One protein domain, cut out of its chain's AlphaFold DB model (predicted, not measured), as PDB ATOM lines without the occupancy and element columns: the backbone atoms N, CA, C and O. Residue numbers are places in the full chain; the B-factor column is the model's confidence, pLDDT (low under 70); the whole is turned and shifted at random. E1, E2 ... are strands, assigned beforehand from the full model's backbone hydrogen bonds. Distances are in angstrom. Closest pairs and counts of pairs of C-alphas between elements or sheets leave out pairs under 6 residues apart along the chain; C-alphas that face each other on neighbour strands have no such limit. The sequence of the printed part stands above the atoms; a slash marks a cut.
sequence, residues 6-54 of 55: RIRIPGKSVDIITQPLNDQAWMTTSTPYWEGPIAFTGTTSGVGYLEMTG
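What this domain is: This is residues 6 to 54 of the 55 residues of an uncharacterized protein of Rhizobium favelukesii (UniProt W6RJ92). This is a single curled sheet of four strands, like part of a barrel left open, in which the long hairpin E3 and E4 bends partway and E1 and E2 widen the sheet beside the later part of E3. The long link, residues 21 to 32, runs from E2 to the far end, where E3 begins. The printed part has 49 residues, with no named helix and four named strands along the chain, E1, E2, E3 and E4; the sheet has the same order, all antiparallel, and the class is all strand. The whole is loose, with a radius of gyration of the C-alphas of 12.6 A, and elongated, spanning 38 by 20 by 12 A.

Where its parts are: Find C-alpha 6 at (49.682, 21.005, -44.529); here E1 begins, residues 6 to 9, 10.2 A from first to last C-alpha. E2 follows at residues 14 to 20, 18.9 A long. Go on to C-alpha 33 at (43.358, 19.191, -26.139), where E3, residues 33 to 42, begins; it is 26.0 A long and bends by 66 degrees at residue 37. E4, residues 46 to 53, is 22.9 A long and ends at C-alpha 53, (47.051, 17.017, -27.788).

How they stand to each other: The four strands make a meander, each strand the antiparallel neighbour of the one before. Start at the edge strand E1: it forms a hairpin with E2, at 152 degrees between their directions, and N 7 and O 16 are 2.8 A apart, within hydrogen-bond range. E2 and E3 also form a hairpin, at 129 degrees; look at N 19 and O 39, 2.8 A apart, and at C-alphas 18 and 40, which face each other at 4.3 A. E3 and E4 form the third hairpin, at 145 degrees, with N 34 and O 52 at 2.9 A and N 46 and O 40 at 3.0 A. E4 is the other edge strand, and E1 and E4 are apart. Residues 26 to 27 make a short antiparallel pairing with residues 33 to 34 of E3.

The domain as a whole: From edge to edge of the sheet the strands' lines turn by 79 degrees and the way across it turns by 115 degrees; the sheet is strongly twisted, with C-alphas up to 5.1 A off its best plane. The two C-alphas farthest apart are those of Ser 13 and Ser 30, 37.6 A. The links E1 to E2 and E3 to E4 are tight, while E2 to E3 is a long link of 12 residues. The printed part has no cut; its mean pLDDT is 96.2 and no printed residue is under 70.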
ATOM      1  N   ARG A   6      49.475  21.627 -43.217       96.75
ATOM      2  CA  ARG A   6      49.682  21.005 -44.529       96.75
ATOM      3  C   ARG A   6      50.083  19.547 -44.336       96.75
ATOM      4  O   ARG A   6      51.157  19.270 -43.801       96.75
ATOM      5  N   ILE A   7      49.247  18.627 -44.797       95.94
ATOM      6  CA  ILE A   7      49.441  17.182 -44.665       95.94
ATOM      7  C   ILE A   7      49.876  16.623 -46.016       95.94
ATOM      8  O   ILE A   7      49.172  16.782 -47.012       95.94
ATOM      9  N   ARG A   8      51.027  15.941 -46.042       97.94
ATOM     10  CA  ARG A   8      51.580  15.314 -47.250       97.94
ATOM     11  C   ARG A   8      51.825  13.829 -47.039       97.94
ATOM     12  O   ARG A   8      52.550  13.448 -46.124       97.94
ATOM     13  N   ILE A   9      51.275  13.004 -47.928       97.00
ATOM     14  CA  ILE A   9      51.528  11.560 -47.996       97.00
ATOM     15  C   ILE A   9      51.924  11.226 -49.443       97.00
ATOM     16  O   ILE A   9      51.058  10.870 -50.247       97.00
ATOM     17  N   PRO A  10      53.219  11.343 -49.806       95.69
ATOM     18  CA  PRO A  10      53.669  11.197 -51.194       95.69
ATOM     19  C   PRO A  10      53.299   9.850 -51.820       95.69
ATOM     20  O   PRO A  10      52.818   9.811 -52.945       95.69
ATOM     21  N   GLY A  11      53.416   8.753 -51.061       98.25
ATOM     22  CA  GLY A  11      53.044   7.408 -51.525       98.25
ATOM     23  C   GLY A  11      51.547   7.210 -51.804       98.25
ATOM     24  O   GLY A  11      51.160   6.154 -52.291       98.25
ATOM     25  N   LYS A  12      50.704   8.203 -51.490       97.12
ATOM     26  CA  LYS A  12      49.261   8.209 -51.771       97.12
ATOM     27  C   LYS A  12      48.826   9.417 -52.611       97.12
ATOM     28  O   LYS A  12      47.629   9.644 -52.747       97.12
ATOM     29  N   SER A  13      49.772  10.208 -53.128       97.00
ATOM     30  CA  SER A  13      49.492  11.463 -53.841       97.00
ATOM     31  C   SER A  13      48.585  12.419 -53.053       97.00
ATOM     32  O   SER A  13      47.728  13.086 -53.628       97.00
ATOM     33  N   VAL A  14      48.755  12.472 -51.726       98.12
ATOM     34  CA  VAL A  14      47.999  13.383 -50.855       98.12
ATOM     35  C   VAL A  14      48.858  14.595 -50.523       98.12
ATOM     36  O   VAL A  14      49.962  14.442 -49.996       98.12
ATOM     37  N   ASP A  15      48.329  15.783 -50.789       98.44
ATOM     38  CA  ASP A  15      48.844  17.074 -50.333       98.44
ATOM     39  C   ASP A  15      47.640  17.988 -50.086       98.44
ATOM     40  O   ASP A  15      47.016  18.473 -51.032       98.44
ATOM     41  N   ILE A  16      47.260  18.142 -48.817       98.19
ATOM     42  CA  ILE A  16      46.083  18.915 -48.407       98.19
ATOM     43  C   ILE A  16      46.444  19.947 -47.344       98.19
ATOM     44  O   ILE A  16      47.363  19.751 -46.550       98.19
ATOM     45  N   ILE A  17      45.684  21.034 -47.310       97.94
ATOM     46  CA  ILE A  17      45.716  22.065 -46.278       97.94
ATOM     47  C   ILE A  17      44.407  21.987 -45.497       97.94
ATOM     48  O   ILE A  17      43.336  21.963 -46.105       97.94
ATOM     49  N   THR A  18      44.492  21.954 -44.169       97.00
ATOM     50  CA  THR A  18      43.335  21.983 -43.267       97.00
ATOM     51  C   THR A  18      43.030  23.404 -42.804       97.00
ATOM     52  O   THR A  18      43.934  24.220 -42.611       97.00
ATOM     53  N   GLN A  19      41.750  23.696 -42.599       97.06
ATOM     54  CA  GLN A  19      41.253  24.929 -42.002       97.06
ATOM     55  C   GLN A  19      40.194  24.587 -40.947       97.06
ATOM     56  O   GLN A  19      39.264  23.837 -41.251       97.06
ATOM     57  N   PRO A  20      40.310  25.112 -39.720       96.25
ATOM     58  CA  PRO A  20      39.275  24.972 -38.699       96.25
ATOM     59  C   PRO A  20      37.987  25.675 -39.134       96.25
ATOM     60  O   PRO A  20      38.020  26.751 -39.729       96.25
ATOM     61  N   LEU A  21      36.842  25.072 -38.812       95.69
ATOM     62  CA  LEU A  21      35.540  25.737 -38.941       95.69
ATOM     63  C   LEU A  21      35.165  26.509 -37.668       95.69
ATOM     64  O   LEU A  21      34.364  27.436 -37.723       95.69
ATOM     65  N   ASN A  22      35.747  26.127 -36.530       94.00
ATOM     66  CA  ASN A  22      35.636  26.826 -35.257       94.00
ATOM     67  C   ASN A  22      37.006  26.844 -34.567       94.00
ATOM     68  O   ASN A  22      37.495  25.801 -34.139       94.00
ATOM     69  N   ASP A  23      37.603  28.024 -34.420       89.44
ATOM     70  CA  ASP A  23      38.886  28.179 -33.723       89.44
ATOM     71  C   ASP A  23      38.768  27.941 -32.208       89.44
ATOM     72  O   ASP A  23      39.729  27.525 -31.557       89.44
ATOM     73  N   GLN A  24      37.578  28.159 -31.642       91.81
ATOM     74  CA  GLN A  24      37.282  28.038 -30.213       91.81
ATOM     75  C   GLN A  24      36.849  26.613 -29.845       91.81
ATOM     76  O   GLN A  24      35.786  26.399 -29.268       91.81
ATOM     77  N   ALA A  25      37.675  25.631 -30.203       95.06
ATOM     78  CA  ALA A  25      37.412  24.207 -29.983       95.06
ATOM     79  C   ALA A  25      38.381  23.577 -28.960       95.06
ATOM     80  O   ALA A  25      38.761  22.412 -29.050       95.06
ATOM     81  N   TRP A  26      38.828  24.385 -27.993       94.81
ATOM     82  CA  TRP A  26      39.698  23.941 -26.906       94.81
ATOM     83  C   TRP A  26      38.893  23.277 -25.788       94.81
ATOM     84  O   TRP A  26      37.902  23.833 -25.314       94.81
ATOM     85  N   MET A  27      39.372  22.128 -25.325       95.56
ATOM     86  CA  MET A  27      38.761  21.329 -24.273       95.56
ATOM     87  C   MET A  27      39.633  21.357 -23.015       95.56
ATOM     88  O   MET A  27      40.773  20.890 -23.003       95.56
ATOM     89  N   THR A  28      39.075  21.877 -21.921       93.81
ATOM     90  CA  THR A  28      39.754  22.001 -20.619       93.81
ATOM     91  C   THR A  28      39.546  20.746 -19.763       93.81
ATOM     92  O   THR A  28      38.977  20.804 -18.672       93.81
ATOM     93  N   THR A  29      39.948  19.584 -20.276       93.50
ATOM     94  CA  THR A  29      39.934  18.322 -19.514       93.50
ATOM     95  C   THR A  29      41.220  18.168 -18.690       93.50
ATOM     96  O   THR A  29      42.088  19.041 -18.694       93.50
ATOM     97  N   SER A  30      41.367  17.053 -17.962       94.44
ATOM     98  CA  SER A  30      42.599  16.751 -17.213       94.44
ATOM     99  C   SER A  30      43.838  16.634 -18.107       94.44
ATOM    100  O   SER A  30      44.946  16.878 -17.640       94.44
ATOM    101  N   THR A  31      43.657  16.280 -19.383       94.88
ATOM    102  CA  THR A  31      44.680  16.365 -20.434       94.88
ATOM    103  C   THR A  31      44.143  17.284 -21.529       94.88
ATOM    104  O   THR A  31      43.418  16.806 -22.402       94.88
ATOM    105  N   PRO A  32      44.441  18.594 -21.470       94.38
ATOM    106  CA  PRO A  32      43.892  19.563 -22.404       94.38
ATOM    107  C   PRO A  32      44.210  19.218 -23.854       94.38
ATOM    108  O   PRO A  32      45.298  18.732 -24.178       94.38
ATOM    109  N   TYR A  33      43.245  19.488 -24.723       96.06
ATOM    110  CA  TYR A  33      43.358  19.191 -26.139       96.06
ATOM    111  C   TYR A  33      42.453  20.106 -26.956       96.06
ATOM    112  O   TYR A  33      41.505  20.701 -26.443       96.06
ATOM    113  N   TRP A  34      42.758  20.234 -28.237       95.94
ATOM    114  CA  TRP A  34      41.888  20.888 -29.202       95.94
ATOM    115  C   TRP A  34      41.223  19.817 -30.050       95.94
ATOM    116  O   TRP A  34      41.913  18.942 -30.573       95.94
ATOM    117  N   GLU A  35      39.909  19.892 -30.212       97.00
ATOM    118  CA  GLU A  35      39.161  18.984 -31.074       97.00
ATOM    119  C   GLU A  35      38.048  19.753 -31.762       97.00
ATOM    120  O   GLU A  35      37.134  20.262 -31.114       97.00
ATOM    121  N   GLY A  36      38.120  19.837 -33.085       96.50
ATOM    122  CA  GLY A  36      37.176  20.641 -33.838       96.50
ATOM    123  C   GLY A  36      36.986  20.184 -35.278       96.50
ATOM    124  O   GLY A  36      37.864  19.536 -35.863       96.50
ATOM    125  N   PRO A  37      35.836  20.543 -35.874       97.62
ATOM    126  CA  PRO A  37      35.575  20.284 -37.275       97.62
ATOM    127  C   PRO A  37      36.498  21.130 -38.159       97.62
ATOM    128  O   PRO A  37      36.740  22.314 -37.897       97.62
ATOM    129  N   ILE A  38      36.977  20.522 -39.240       97.75
ATOM    130  CA  ILE A  38      37.835  21.154 -40.241       97.75
ATOM    131  C   ILE A  38      37.244  20.999 -41.643       97.75
ATOM    132  O   ILE A  38      36.605  19.992 -41.959       97.75
ATOM    133  N   ALA A  39      37.520  21.967 -42.510       97.88
ATOM    134  CA  ALA A  39      37.535  21.761 -43.952       97.88
ATOM    135  C   ALA A  39      38.975  21.496 -44.413       97.88
ATOM    136  O   ALA A  39      39.935  21.931 -43.774       97.88
ATOM    137  N   PHE A  40      39.148  20.798 -45.530       97.88
ATOM    138  CA  PHE A  40      40.452  20.658 -46.173       97.88
ATOM    139  C   PHE A  40      40.346  20.782 -47.689       97.88
ATOM    140  O   PHE A  40      39.314  20.468 -48.284       97.88
ATOM    141  N   THR A  41      41.428  21.248 -48.306       98.38
ATOM    142  CA  THR A  41      41.553  21.435 -49.760       98.38
ATOM    143  C   THR A  41      42.955  21.061 -50.232       98.38
ATOM    144  O   THR A  41      43.891  21.055 -49.435       98.38
ATOM    145  N   GLY A  42      43.124  20.754 -51.519       97.88
ATOM    146  CA  GLY A  42      44.414  20.386 -52.109       97.88
ATOM    147  C   GLY A  42      44.239  19.334 -53.196       97.88
ATOM    148  O   GLY A  42      43.405  19.499 -54.084       97.88
ATOM    149  N   THR A  43      44.980  18.230 -53.107       98.31
ATOM    150  CA  THR A  43      44.806  17.067 -54.003       98.31
ATOM    151  C   THR A  43      43.404  16.456 -53.926       98.31
ATOM    152  O   THR A  43      42.969  15.781 -54.852       98.31
ATOM    153  N   THR A  44      42.697  16.683 -52.821       97.50
ATOM    154  CA  THR A  44      41.265  16.427 -52.655       97.50
ATOM    155  C   THR A  44      40.689  17.444 -51.666       97.50
ATOM    156  O   THR A  44      41.443  18.084 -50.927       97.50
ATOM    157  N   SER A  45      39.366  17.585 -51.651       98.25
ATOM    158  CA  SER A  45      38.658  18.521 -50.779       98.25
ATOM    159  C   SER A  45      37.543  17.821 -50.016       98.25
ATOM    160  O   SER A  45      36.926  16.882 -50.521       98.25
ATOM    161  N   GLY A  46      37.266  18.291 -48.807       98.19
ATOM    162  CA  GLY A  46      36.230  17.715 -47.963       98.19
ATOM    163  C   GLY A  46      36.178  18.338 -46.577       98.19
ATOM    164  O   GLY A  46      36.746  19.401 -46.326       98.19
ATOM    165  N   VAL A  47      35.474  17.650 -45.684       98.06
ATOM    166  CA  VAL A  47      35.327  18.010 -44.272       98.06
ATOM    167  C   VAL A  47      35.706  16.828 -43.386       98.06
ATOM    168  O   VAL A  47      35.640  15.675 -43.816       98.06
ATOM    169  N   GLY A  48      36.112  17.111 -42.153       96.50
ATOM    170  CA  GLY A  48      36.500  16.102 -41.173       96.50
ATOM    171  C   GLY A  48      36.651  16.697 -39.778       96.50
ATOM    172  O   GLY A  48      36.149  17.786 -39.507       96.50
ATOM    173  N   TYR A  49      37.359  15.986 -38.909       96.56
ATOM    174  CA  TYR A  49      37.721  16.435 -37.565       96.56
ATOM    175  C   TYR A  49      39.235  16.363 -37.387       96.56
ATOM    176  O   TYR A  49      39.899  15.513 -37.986       96.56
ATOM    177  N   LEU A  50      39.767  17.265 -36.572       95.88
ATOM    178  CA  LEU A  50      41.162  17.275 -36.158       95.88
ATOM    179  C   LEU A  50      41.204  17.288 -34.629       95.88
ATOM    180  O   LEU A  50      40.548  18.114 -34.004       95.88
ATOM    181  N   GLU A  51      41.993  16.383 -34.057       95.81
ATOM    182  CA  GLU A  51      42.302  16.323 -32.631       95.81
ATOM    183  C   GLU A  51      43.796  16.603 -32.445       95.81
ATOM    184  O   GLU A  51      44.639  16.067 -33.172       95.81
ATOM    185  N   MET A  52      44.132  17.471 -31.496       94.31
ATOM    186  CA  MET A  52      45.500  17.876 -31.194       94.31
ATOM    187  C   MET A  52      45.712  17.921 -29.683       94.31
ATOM    188  O   MET A  52      45.075  18.700 -28.977       94.31
ATOM    189  N   THR A  53      46.647  17.112 -29.197       94.06
ATOM    190  CA  THR A  53      47.051  17.017 -27.788       94.06
ATOM    191  C   THR A  53      48.518  17.439 -27.634       94.06
ATOM    192  O   THR A  53      49.262  17.480 -28.616       94.06
ATOM    193  N   GLY A  54      48.957  17.751 -26.408       90.31
ATOM    194  CA  GLY A  54      50.378  17.990 -26.105       90.31
ATOM    195  C   GLY A  54      50.911  19.396 -26.422       90.31
ATOM    196  O   GLY A  54      52.108  19.539 -26.667       90.31
TER     197      GLY A  54